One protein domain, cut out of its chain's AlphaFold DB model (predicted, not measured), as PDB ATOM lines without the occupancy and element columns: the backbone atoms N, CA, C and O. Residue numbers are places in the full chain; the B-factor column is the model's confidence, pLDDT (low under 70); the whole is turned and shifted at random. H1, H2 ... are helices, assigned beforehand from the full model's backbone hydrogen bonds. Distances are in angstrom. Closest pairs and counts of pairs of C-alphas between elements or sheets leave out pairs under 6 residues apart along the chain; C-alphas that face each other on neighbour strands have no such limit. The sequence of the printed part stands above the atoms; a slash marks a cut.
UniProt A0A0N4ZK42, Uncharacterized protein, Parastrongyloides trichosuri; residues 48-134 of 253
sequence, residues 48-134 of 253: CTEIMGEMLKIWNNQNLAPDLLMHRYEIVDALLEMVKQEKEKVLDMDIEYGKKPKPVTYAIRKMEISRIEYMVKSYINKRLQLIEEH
ATOM      1  N   CYS A  48     192.789 202.231 288.042       87.38
ATOM      2  CA  CYS A  48     193.718 202.851 287.087       87.38
ATOM      3  C   CYS A  48     195.150 202.980 287.641       87.38
ATOM      4  O   CYS A  48     196.124 202.882 286.896       87.38
ATOM      5  N   THR A  49     195.288 203.213 288.950       90.25
ATOM      6  CA  THR A  49     196.590 203.333 289.616       90.25
ATOM      7  C   THR A  49     197.323 201.996 289.674       90.25
ATOM      8  O   THR A  49     198.529 201.964 289.436       90.25
ATOM      9  N   GLU A  50     196.609 200.903 289.931       92.62
ATOM     10  CA  GLU A  50     197.187 199.556 289.955       92.62
ATOM     11  C   GLU A  50     197.612 199.115 288.554       92.62
ATOM     12  O   GLU A  50     198.735 198.651 288.386       92.62
ATOM     13  N   ILE A  51     196.786 199.363 287.530       93.75
ATOM     14  CA  ILE A  51     197.136 199.056 286.131       93.75
ATOM     15  C   ILE A  51     198.418 199.795 285.719       93.75
ATOM     16  O   ILE A  51     199.306 199.221 285.089       93.75
ATOM     17  N   MET A  52     198.549 201.069 286.101       93.44
ATOM     18  CA  MET A  52     199.760 201.850 285.835       93.44
ATOM     19  C   MET A  52     200.991 201.309 286.572       93.44
ATOM     20  O   MET A  52     202.084 201.298 285.999       93.44
ATOM     21  N   GLY A  53     200.827 200.871 287.823       94.06
ATOM     22  CA  GLY A  53     201.892 200.248 288.610       94.06
ATOM     23  C   GLY A  53     202.377 198.942 287.982       94.06
ATOM     24  O   GLY A  53     203.576 198.773 287.762       94.06
ATOM     25  N   GLU A  54     201.441 198.073 287.602       94.31
ATOM     26  CA  GLU A  54     201.748 196.818 286.916       94.31
ATOM     27  C   GLU A  54     202.407 197.061 285.560       94.31
ATOM     28  O   GLU A  54     203.403 196.416 285.239       94.31
ATOM     29  N   MET A  55     201.939 198.045 284.788       95.12
ATOM     30  CA  MET A  55     202.565 198.380 283.511       95.12
ATOM     31  C   MET A  55     204.025 198.807 283.673       95.12
ATOM     32  O   MET A  55     204.883 198.386 282.897       95.12
ATOM     33  N   LEU A  56     204.319 199.638 284.675       94.94
ATOM     34  CA  LEU A  56     205.687 200.065 284.955       94.94
ATOM     35  C   LEU A  56     206.577 198.858 285.284       94.94
ATOM     36  O   LEU A  56     207.699 198.773 284.779       94.94
ATOM     37  N   LYS A  57     206.056 197.919 286.081       93.94
ATOM     38  CA  LYS A  57     206.733 196.676 286.468       93.94
ATOM     39  C   LYS A  57     207.040 195.803 285.251       93.94
ATOM     40  O   LYS A  57     208.206 195.505 284.993       93.94
ATOM     41  N   ILE A  58     206.027 195.451 284.454       95.19
ATOM     42  CA  ILE A  58     206.205 194.573 283.283       95.19
ATOM     43  C   ILE A  58     207.089 195.227 282.216       95.19
ATOM     44  O   ILE A  58     207.908 194.549 281.596       95.19
ATOM     45  N   TRP A  59     206.985 196.548 282.029       96.25
ATOM     46  CA  TRP A  59     207.826 197.289 281.093       96.25
ATOM     47  C   TRP A  59     209.290 197.271 281.524       96.25
ATOM     48  O   TRP A  59     210.163 196.970 280.707       96.25
ATOM     49  N   ASN A  60     209.567 197.547 282.799       95.31
ATOM     50  CA  ASN A  60     210.929 197.537 283.318       95.31
ATOM     51  C   ASN A  60     211.542 196.130 283.257       95.31
ATOM     52  O   ASN A  60     212.632 195.955 282.712       95.31
ATOM     53  N   ASN A  61     210.798 195.122 283.721       95.31
ATOM     54  CA  ASN A  61     211.240 193.732 283.699       95.31
ATOM     55  C   ASN A  61     211.523 193.267 282.264       95.31
ATOM     56  O   ASN A  61     212.589 192.722 281.998       95.31
ATOM     57  N   GLN A  62     210.649 193.561 281.301       95.12
ATOM     58  CA  GLN A  62     210.865 193.148 279.913       95.12
ATOM     59  C   GLN A  62     212.056 193.853 279.240       95.12
ATOM     60  O   GLN A  62     212.708 193.260 278.376       95.12
ATOM     61  N   ASN A  63     212.359 195.101 279.611       93.88
ATOM     62  CA  ASN A  63     213.517 195.829 279.080       93.88
ATOM     63  C   ASN A  63     214.850 195.275 279.587       93.88
ATOM     64  O   ASN A  63     215.820 195.244 278.827       93.88
ATOM     65  N   LEU A  64     214.888 194.860 280.854       93.31
ATOM     66  CA  LEU A  64     216.085 194.351 281.522       93.31
ATOM     67  C   LEU A  64     216.263 192.840 281.342       93.31
ATOM     68  O   LEU A  64     217.375 192.327 281.487       93.31
ATOM     69  N   ALA A  65     215.190 192.126 281.000       92.25
ATOM     70  CA  ALA A  65     215.241 190.701 280.748       92.25
ATOM     71  C   ALA A  65     216.044 190.391 279.464       92.25
ATOM     72  O   ALA A  65     215.842 191.015 278.416       92.25
ATOM     73  N   PRO A  66     216.937 189.390 279.513       91.00
ATOM     74  CA  PRO A  66     217.677 188.903 278.348       91.00
ATOM     75  C   PRO A  66     216.854 187.943 277.472       91.00
ATOM     76  O   PRO A  66     217.322 187.489 276.428       91.00
ATOM     77  N   ASP A  67     215.661 187.569 277.926       91.62
ATOM     78  CA  ASP A  67     214.770 186.607 277.293       91.62
ATOM     79  C   ASP A  67     213.346 187.174 277.247       91.62
ATOM     80  O   ASP A  67     213.026 188.145 277.940       91.62
ATOM     81  N   LEU A  68     212.495 186.583 276.411       93.44
ATOM     82  CA  LEU A  68     211.088 186.965 276.355       93.44
ATOM     83  C   LEU A  68     210.367 186.481 277.624       93.44
ATOM     84  O   LEU A  68     210.489 185.308 277.983       93.44
ATOM     85  N   LEU A  69     209.642 187.387 278.285       93.81
ATOM     86  CA  LEU A  69     208.799 187.082 279.448       93.81
ATOM     87  C   LEU A  69     207.389 186.677 279.007       93.81
ATOM     88  O   LEU A  69     207.019 186.900 277.846       93.81
ATOM     89  N   MET A  70     206.581 186.151 279.930       94.19
ATOM     90  CA  MET A  70     205.151 185.923 279.676       94.19
ATOM     91  C   MET A  70     204.444 187.212 279.249       94.19
ATOM     92  O   MET A  70     204.779 188.315 279.698       94.19
ATOM     93  N   HIS A  71     203.492 187.093 278.325       94.06
ATOM     94  CA  HIS A  71     202.769 188.260 277.849       94.06
ATOM     95  C   HIS A  71     201.765 188.745 278.901       94.06
ATOM     96  O   HIS A  71     201.158 187.957 279.611       94.06
ATOM     97  N   ARG A  72     201.549 190.060 278.964       93.81
ATOM     98  CA  ARG A  72     200.603 190.709 279.891       93.81
ATOM     99  C   ARG A  72     199.726 191.708 279.131       93.81
ATOM    100  O   ARG A  72     199.758 192.918 279.371       93.81
ATOM    101  N   TYR A  73     199.057 191.218 278.086       94.56
ATOM    102  CA  TYR A  73     198.291 192.061 277.161       94.56
ATOM    103  C   TYR A  73     196.994 192.586 277.766       94.56
ATOM    104  O   TYR A  73     196.528 193.635 277.345       94.56
ATOM    105  N   GLU A  74     196.476 191.948 278.807       94.56
ATOM    106  CA  GLU A  74     195.366 192.456 279.602       94.56
ATOM    107  C   GLU A  74     195.681 193.834 280.210       94.56
ATOM    108  O   GLU A  74     194.842 194.732 280.166       94.56
ATOM    109  N   ILE A  75     196.922 194.059 280.666       95.00
ATOM    110  CA  ILE A  75     197.385 195.366 281.164       95.00
ATOM    111  C   ILE A  75     197.538 196.368 280.011       95.00
ATOM    112  O   ILE A  75     197.154 197.533 280.132       95.00
ATOM    113  N   VAL A  76     198.081 195.914 278.878       95.56
ATOM    114  CA  VAL A  76     198.273 196.744 277.678       95.56
ATOM    115  C   VAL A  76     196.934 197.222 277.120       95.56
ATOM    116  O   VAL A  76     196.768 198.415 276.871       95.56
ATOM    117  N   ASP A  77     195.978 196.316 276.942       95.38
ATOM    118  CA  ASP A  77     194.669 196.606 276.365       95.38
ATOM    119  C   ASP A  77     193.851 197.505 277.307       95.38
ATOM    120  O   ASP A  77     193.270 198.495 276.852       95.38
ATOM    121  N   ALA A  78     193.912 197.269 278.626       94.81
ATOM    122  CA  ALA A  78     193.317 198.166 279.617       94.81
ATOM    123  C   ALA A  78     193.908 199.589 279.544       94.81
ATOM    124  O   ALA A  78     193.174 200.579 279.593       94.81
ATOM    125  N   LEU A  79     195.228 199.723 279.370       94.88
ATOM    126  CA  LEU A  79     195.880 201.027 279.219       94.88
ATOM    127  C   LEU A  79     195.532 201.741 277.923       94.88
ATOM    128  O   LEU A  79     195.358 202.961 277.932       94.88
ATOM    129  N   LEU A  80     195.440 201.011 276.815       94.88
ATOM    130  CA  LEU A  80     195.048 201.585 275.534       94.88
ATOM    131  C   LEU A  80     193.625 202.147 275.597       94.88
ATOM    132  O   LEU A  80     193.388 203.247 275.091       94.88
ATOM    133  N   GLU A  81     192.712 201.451 276.275       95.06
ATOM    134  CA  GLU A  81     191.351 201.938 276.500       95.06
ATOM    135  C   GLU A  81     191.333 203.172 277.420       95.06
ATOM    136  O   GLU A  81     190.721 204.185 277.077       95.06
ATOM    137  N   MET A  82     192.094 203.171 278.523       93.31
ATOM    138  CA  MET A  82     192.229 204.358 279.383       93.31
ATOM    139  C   MET A  82     192.795 205.570 278.625       93.31
ATOM    140  O   MET A  82     192.297 206.690 278.767       93.31
ATOM    141  N   VAL A  83     193.810 205.366 277.780       95.44
ATOM    142  CA  VAL A  83     194.387 206.425 276.937       95.44
ATOM    143  C   VAL A  83     193.363 206.953 275.938       95.44
ATOM    144  O   VAL A  83     193.299 208.165 275.717       95.44
ATOM    145  N   LYS A  84     192.555 206.078 275.333       96.31
ATOM    146  CA  LYS A  84     191.495 206.475 274.403       96.31
ATOM    147  C   LYS A  84     190.462 207.368 275.093       96.31
ATOM    148  O   LYS A  84     190.194 208.463 274.599       96.31
ATOM    149  N   GLN A  85     189.977 206.969 276.265       94.81
ATOM    150  CA  GLN A  85     189.026 207.760 277.054       94.81
ATOM    151  C   GLN A  85     189.611 209.114 277.486       94.81
ATOM    152  O   GLN A  85     188.930 210.140 277.448       94.81
ATOM    153  N   GLU A  86     190.885 209.160 277.882       94.06
ATOM    154  CA  GLU A  86     191.537 210.426 278.235       94.06
ATOM    155  C   GLU A  86     191.762 211.336 277.021       94.06
ATOM    156  O   GLU A  86     191.639 212.558 277.143       94.06
ATOM    157  N   LYS A  87     192.023 210.778 275.833       96.06
ATOM    158  CA  LYS A  87     192.102 211.557 274.587       96.06
ATOM    159  C   LYS A  87     190.772 212.210 274.230       96.06
ATOM    160  O   LYS A  87     190.781 213.372 273.829       96.06
ATOM    161  N   GLU A  88     189.658 211.501 274.398       96.19
ATOM    162  CA  GLU A  88     188.314 212.052 274.175       96.19
ATOM    163  C   GLU A  88     188.054 213.247 275.104       96.19
ATOM    164  O   GLU A  88     187.727 214.333 274.633       96.19
ATOM    165  N   LYS A  89     188.367 213.126 276.401       93.94
ATOM    166  CA  LYS A  89     188.240 214.245 277.356       93.94
ATOM    167  C   LYS A  89     189.126 215.439 276.998       93.94
ATOM    168  O   LYS A  89     188.729 216.590 277.180       93.94
ATOM    169  N   VAL A  90     190.348 215.194 276.521       94.38
ATOM    170  CA  VAL A  90     191.243 216.266 276.056       94.38
ATOM    171  C   VAL A  90     190.675 216.955 274.814       94.38
ATOM    172  O   VAL A  90     190.788 218.178 274.709       94.38
ATOM    173  N   LEU A  91     190.051 216.205 273.903       94.81
ATOM    174  CA  LEU A  91     189.382 216.755 272.725       94.81
ATOM    175  C   LEU A  91     188.183 217.627 273.121       94.81
ATOM    176  O   LEU A  91     188.046 218.737 272.605       94.81
ATOM    177  N   ASP A  92     187.377 217.183 274.084       94.19
ATOM    178  CA  ASP A  92     186.248 217.960 274.605       94.19
ATOM    179  C   ASP A  92     186.715 219.288 275.216       94.19
ATOM    180  O   ASP A  92     186.156 220.345 274.919       94.19
ATOM    181  N   MET A  93     187.809 219.271 275.990       91.31
ATOM    182  CA  MET A  93     188.434 220.498 276.504       91.31
ATOM    183  C   MET A  93     188.968 221.396 275.378       91.31
ATOM    184  O   MET A  93     188.931 222.623 275.485       91.31
ATOM    185  N   ASP A  94     189.484 220.817 274.294       91.44
ATOM    186  CA  ASP A  94     189.921 221.587 273.126       91.44
ATOM    187  C   ASP A  94     188.750 222.336 272.475       91.44
ATOM    188  O   ASP A  94     188.892 223.516 272.134       91.44
ATOM    189  N   ILE A  95     187.592 221.681 272.360       93.62
ATOM    190  CA  ILE A  95     186.361 222.253 271.801       93.62
ATOM    191  C   ILE A  95     185.781 223.322 272.738       93.62
ATOM    192  O   ILE A  95     185.457 224.422 272.282       93.62
ATOM    193  N   GLU A  96     185.690 223.039 274.039       91.94
ATOM    194  CA  GLU A  96     185.111 223.938 275.046       91.94
ATOM    195  C   GLU A  96     185.878 225.266 275.148       91.94
ATOM    196  O   GLU A  96     185.289 226.356 275.164       91.94
ATOM    197  N   TYR A  97     187.211 225.194 275.206       89.81
ATOM    198  CA  TYR A  97     188.046 226.381 275.377       89.81
ATOM    199  C   TYR A  97     188.344 227.069 274.040       89.81
ATOM    200  O   TYR A  97     188.433 228.299 273.999       89.81
ATOM    201  N   GLY A  98     188.470 226.334 272.932       90.31
ATOM    202  CA  GLY A  98     188.753 226.896 271.611       90.31
ATOM    203  C   GLY A  98     189.981 227.820 271.619       90.31
ATOM    204  O   GLY A  98     191.112 227.376 271.817       90.31
ATOM    205  N   LYS A  99     189.753 229.128 271.414       87.88
ATOM    206  CA  LYS A  99     190.795 230.181 271.440       87.88
ATOM    207  C   LYS A  99     191.072 230.765 272.834       87.88
ATOM    208  O   LYS A  99     191.974 231.591 272.971       87.88
ATOM    209  N   LYS A 100     190.283 230.410 273.850       91.50
ATOM    210  CA  LYS A 100     190.479 230.869 275.232       91.50
ATOM    211  C   LYS A 100     191.751 230.242 275.819       91.50
ATOM    212  O   LYS A 100     192.153 229.158 275.388       91.50
ATOM    213  N   PRO A 101     192.386 230.893 276.810       89.31
ATOM    214  CA  PRO A 101     193.495 230.284 277.531       89.31
ATOM    215  C   PRO A 101     193.029 228.981 278.184       89.31
ATOM    216  O   PRO A 101     192.019 228.952 278.887       89.31
ATOM    217  N   LYS A 102     193.767 227.903 277.922       91.44
ATOM    218  CA  LYS A 102     193.471 226.572 278.449       91.44
ATOM    219  C   LYS A 102     193.981 226.427 279.882       91.44
ATOM    220  O   LYS A 102     195.016 227.012 280.212       91.44
ATOM    221  N   PRO A 103     193.304 225.636 280.728       92.12
ATOM    222  CA  PRO A 103     193.789 225.360 282.071       92.12
ATOM    223  C   PRO A 103     195.088 224.545 282.021       92.12
ATOM    224  O   PRO A 103     195.320 223.771 281.094       92.12
ATOM    225  N   VAL A 104     195.923 224.667 283.056       92.81
ATOM    226  CA  VAL A 104     197.186 223.907 283.173       92.81
ATOM    227  C   VAL A 104     196.942 222.391 283.109       92.81
ATOM    228  O   VAL A 104     197.751 221.650 282.551       92.81
ATOM    229  N   THR A 105     195.786 221.931 283.597       92.44
ATOM    230  CA  THR A 105     195.354 220.526 283.549       92.44
ATOM    231  C   THR A 105     195.286 219.959 282.130       92.44
ATOM    232  O   THR A 105     195.572 218.779 281.951       92.44
ATOM    233  N   TYR A 106     194.984 220.779 281.116       94.12
ATOM    234  CA  TYR A 106     194.978 220.351 279.713       94.12
ATOM    235  C   TYR A 106     196.380 219.918 279.257       94.12
ATOM    236  O   TYR A 106     196.545 218.861 278.649       94.12
ATOM    237  N   ALA A 107     197.409 220.703 279.590       93.44
ATOM    238  CA  ALA A 107     198.789 220.373 279.240       93.44
ATOM    239  C   ALA A 107     199.277 219.120 279.985       93.44
ATOM    240  O   ALA A 107     199.911 218.258 279.376       93.44
ATOM    241  N   ILE A 108     198.929 218.989 281.271       95.50
ATOM    242  CA  ILE A 108     199.288 217.824 282.094       95.50
ATOM    243  C   ILE A 108     198.663 216.543 281.529       95.50
ATOM    244  O   ILE A 108     199.373 215.560 281.348       95.50
ATOM    245  N   ARG A 109     197.369 216.555 281.184       94.62
ATOM    246  CA  ARG A 109     196.695 215.382 280.597       94.62
ATOM    247  C   ARG A 109     197.331 214.945 279.281       94.62
ATOM    248  O   ARG A 109     197.551 213.759 279.074       94.62
ATOM    249  N   LYS A 110     197.696 215.892 278.411       95.38
ATOM    250  CA  LYS A 110     198.407 215.573 277.161       95.38
ATOM    251  C   LYS A 110     199.781 214.963 277.410       95.38
ATOM    252  O   LYS A 110     200.138 214.000 276.742       95.38
ATOM    253  N   MET A 111     200.530 215.507 278.368       96.81
ATOM    254  CA  MET A 111     201.828 214.957 278.759       96.81
ATOM    255  C   MET A 111     201.689 213.532 279.311       96.81
ATOM    256  O   MET A 111     202.501 212.671 278.980       96.81
ATOM    257  N   GLU A 112     200.653 213.280 280.111       94.88
ATOM    258  CA  GLU A 112     200.355 211.961 280.668       94.88
ATOM    259  C   GLU A 112     200.042 210.941 279.571       94.88
ATOM    260  O   GLU A 112     200.667 209.883 279.527       94.88
ATOM    261  N   ILE A 113     199.159 211.296 278.629       96.06
ATOM    262  CA  ILE A 113     198.835 210.461 277.465       96.06
ATOM    263  C   ILE A 113     200.114 210.077 276.714       96.06
ATOM    264  O   ILE A 113     200.368 208.894 276.501       96.06
ATOM    265  N   SER A 114     200.963 211.054 276.379       96.94
ATOM    266  CA  SER A 114     202.211 210.781 275.660       96.94
ATOM    267  C   SER A 114     203.176 209.893 276.451       96.94
ATOM    268  O   SER A 114     203.878 209.078 275.851       96.94
ATOM    269  N   ARG A 115     203.216 210.011 277.786       96.31
ATOM    270  CA  ARG A 115     204.045 209.143 278.635       96.31
ATOM    271  C   ARG A 115     203.561 207.693 278.590       96.31
ATOM    272  O   ARG A 115     204.385 206.795 278.424       96.31
ATOM    273  N   ILE A 116     202.252 207.472 278.708       95.44
ATOM    274  CA  ILE A 116     201.659 206.128 278.677       95.44
ATOM    275  C   ILE A 116     201.845 205.494 277.294       95.44
ATOM    276  O   ILE A 116     202.312 204.361 277.197       95.44
ATOM    277  N   GLU A 117     201.570 206.236 276.217       96.19
ATOM    278  CA  GLU A 117     201.774 205.759 274.842       96.19
ATOM    279  C   GLU A 117     203.224 205.351 274.582       96.19
ATOM    280  O   GLU A 117     203.478 204.314 273.966       96.19
ATOM    281  N   TYR A 118     204.181 206.151 275.059       96.75
ATOM    282  CA  TYR A 118     205.595 205.821 274.951       96.75
ATOM    283  C   TYR A 118     205.927 204.519 275.687       96.75
ATOM    284  O   TYR A 118     206.599 203.660 275.118       96.75
ATOM    285  N   MET A 119     205.440 204.355 276.918       96.38
ATOM    286  CA  MET A 119     205.695 203.166 277.733       96.38
ATOM    287  C   MET A 119     205.128 201.898 277.077       96.38
ATOM    288  O   MET A 119     205.858 200.923 276.904       96.38
ATOM    289  N   VAL A 120     203.874 201.939 276.612       96.44
ATOM    290  CA  VAL A 120     203.237 200.826 275.884       96.44
ATOM    291  C   VAL A 120     203.996 200.504 274.598       96.44
ATOM    292  O   VAL A 120     204.334 199.348 274.342       96.44
ATOM    293  N   LYS A 121     204.341 201.524 273.807       96.75
ATOM    294  CA  LYS A 121     205.105 201.338 272.570       96.75
ATOM    295  C   LYS A 121     206.483 200.738 272.833       96.75
ATOM    296  O   LYS A 121     206.910 199.849 272.104       96.75
ATOM    297  N   SER A 122     207.185 201.220 273.855       96.81
ATOM    298  CA  SER A 122     208.500 200.707 274.236       96.81
ATOM    299  C   SER A 122     208.426 199.243 274.661       96.81
ATOM    300  O   SER A 122     209.293 198.473 274.259       96.81
ATOM    301  N   TYR A 123     207.403 198.863 275.432       97.19
ATOM    302  CA  TYR A 123     207.170 197.478 275.841       97.19
ATOM    303  C   TYR A 123     206.953 196.558 274.633       97.19
ATOM    304  O   TYR A 123     207.686 195.585 274.461       97.19
ATOM    305  N   ILE A 124     206.013 196.911 273.748       96.44
ATOM    306  CA  ILE A 124     205.702 196.115 272.551       96.44
ATOM    307  C   ILE A 124     206.925 196.015 271.634       96.44
ATOM    308  O   ILE A 124     207.280 194.925 271.200       96.44
ATOM    309  N   ASN A 125     207.615 197.130 271.376       96.44
ATOM    310  CA  ASN A 125     208.807 197.131 270.527       96.44
ATOM    311  C   ASN A 125     209.904 196.210 271.073       96.44
ATOM    312  O   ASN A 125     210.525 195.485 270.301       96.44
ATOM    313  N   LYS A 126     210.140 196.227 272.391       96.38
ATOM    314  CA  LYS A 126     211.141 195.360 273.017       96.38
ATOM    315  C   LYS A 126     210.780 193.884 272.853       96.38
ATOM    316  O   LYS A 126     211.657 193.083 272.534       96.38
ATOM    317  N   ARG A 127     209.506 193.527 273.036       96.62
ATOM    318  CA  ARG A 127     209.024 192.154 272.827       96.62
ATOM    319  C   ARG A 127     209.168 191.715 271.376       96.62
ATOM    320  O   ARG A 127     209.760 190.670 271.127       96.62
ATOM    321  N   LEU A 128     208.708 192.533 270.428       96.25
ATOM    322  CA  LEU A 128     208.831 192.245 268.997       96.25
ATOM    323  C   LEU A 128     210.291 192.077 268.575       96.25
ATOM    324  O   LEU A 128     210.600 191.125 267.868       96.25
ATOM    325  N   GLN A 129     211.195 192.927 269.069       95.62
ATOM    326  CA  GLN A 129     212.624 192.784 268.811       95.62
ATOM    327  C   GLN A 129     213.148 191.416 269.273       95.62
ATOM    328  O   GLN A 129     213.820 190.730 268.510       95.62
ATOM    329  N   LEU A 130     212.825 190.997 270.502       93.69
ATOM    330  CA  LEU A 130     213.248 189.690 271.014       93.69
ATOM    331  C   LEU A 130     212.660 188.547 270.181       93.69
ATOM    332  O   LEU A 130     213.373 187.597 269.867       93.69
ATOM    333  N   ILE A 131     211.384 188.640 269.796       94.88
ATOM    334  CA  ILE A 131     210.724 187.644 268.944       94.88
ATOM    335  C   ILE A 131     211.444 187.530 267.596       94.88
ATOM    336  O   ILE A 131     211.734 186.418 267.162       94.88
ATOM    337  N   GLU A 132     211.774 188.652 266.957       94.06
ATOM    338  CA  GLU A 132     212.464 188.689 265.663       94.06
ATOM    339  C   GLU A 132     213.917 188.193 265.737       94.06
ATOM    340  O   GLU A 132     214.413 187.621 264.769       94.06
ATOM    341  N   GLU A 133     214.592 188.327 266.885       91.69
ATOM    342  CA  GLU A 133     215.934 187.765 267.095       91.69
ATOM    343  C   GLU A 133     215.929 186.224 267.058       91.69
ATOM    344  O   GLU A 133     216.859 185.608 266.526       91.69
ATOM    345  N   HIS A 134     214.883 185.578 267.595       91.44
ATOM    346  CA  HIS A 134     214.781 184.113 267.660       91.44
ATOM    347  C   HIS A 134     213.347 183.576 267.428       91.44
ATOM    348  O   HIS A 134     212.791 182.899 268.301       91.44
TER     349      HIS A 134
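What this domain is: This is residues 48 to 134 of the 253 residues of an uncharacterized protein of Parastrongyloides trichosuri (UniProt A0A0N4ZK42). The longest helix, H3, forms a long helical hairpin with H2, and H1 crosses both on one side, away from the hairpin's turn. Residues 95 to 101, at that turn, stick out. The printed part has 87 residues with three named helices, in the order H1, H2, H3, and is all helix. It is a loose rod, 53 by 24 by 17 A, with a radius of gyration of the C-alphas of 15.9 A.

Where its parts are: H3, residues 104 to 133, runs 43.8 A and ends at C-alpha 133 (215.934, 187.765, 267.095). H2, residues 73 to 97, runs 35.9 A. H1, residues 48 to 64, begins at C-alpha 48 (193.718, 202.851, 287.087).

How they stand to each other: H3 touches H2 at a shallow tilt of 30 degrees, opposite ways; the closest C-alphas, of Ile 113 and Val 83, are 6.0 A apart. H1 touches H3 with residues 56 to 63 alone, at a steep tilt of 38 degrees, the same way; the closest C-alphas, of Trp 59 and Tyr 123, are 5.3 A apart. H1 touches H2 with residues 48 to 55 alone, at a steep tilt of 57 degrees; the closest C-alphas, of Ile 51 and Ile 75, are 6.2 A apart. In H1, H2 and H3 every O i to N i+4 pair is within hydrogen-bond range.

The domain as a whole: The C-alphas farthest apart, of Lys 100 and His 134, are 53.2 A apart. The printed part has no cut, both links are short, and no printed residue is under 70 in pLDDT.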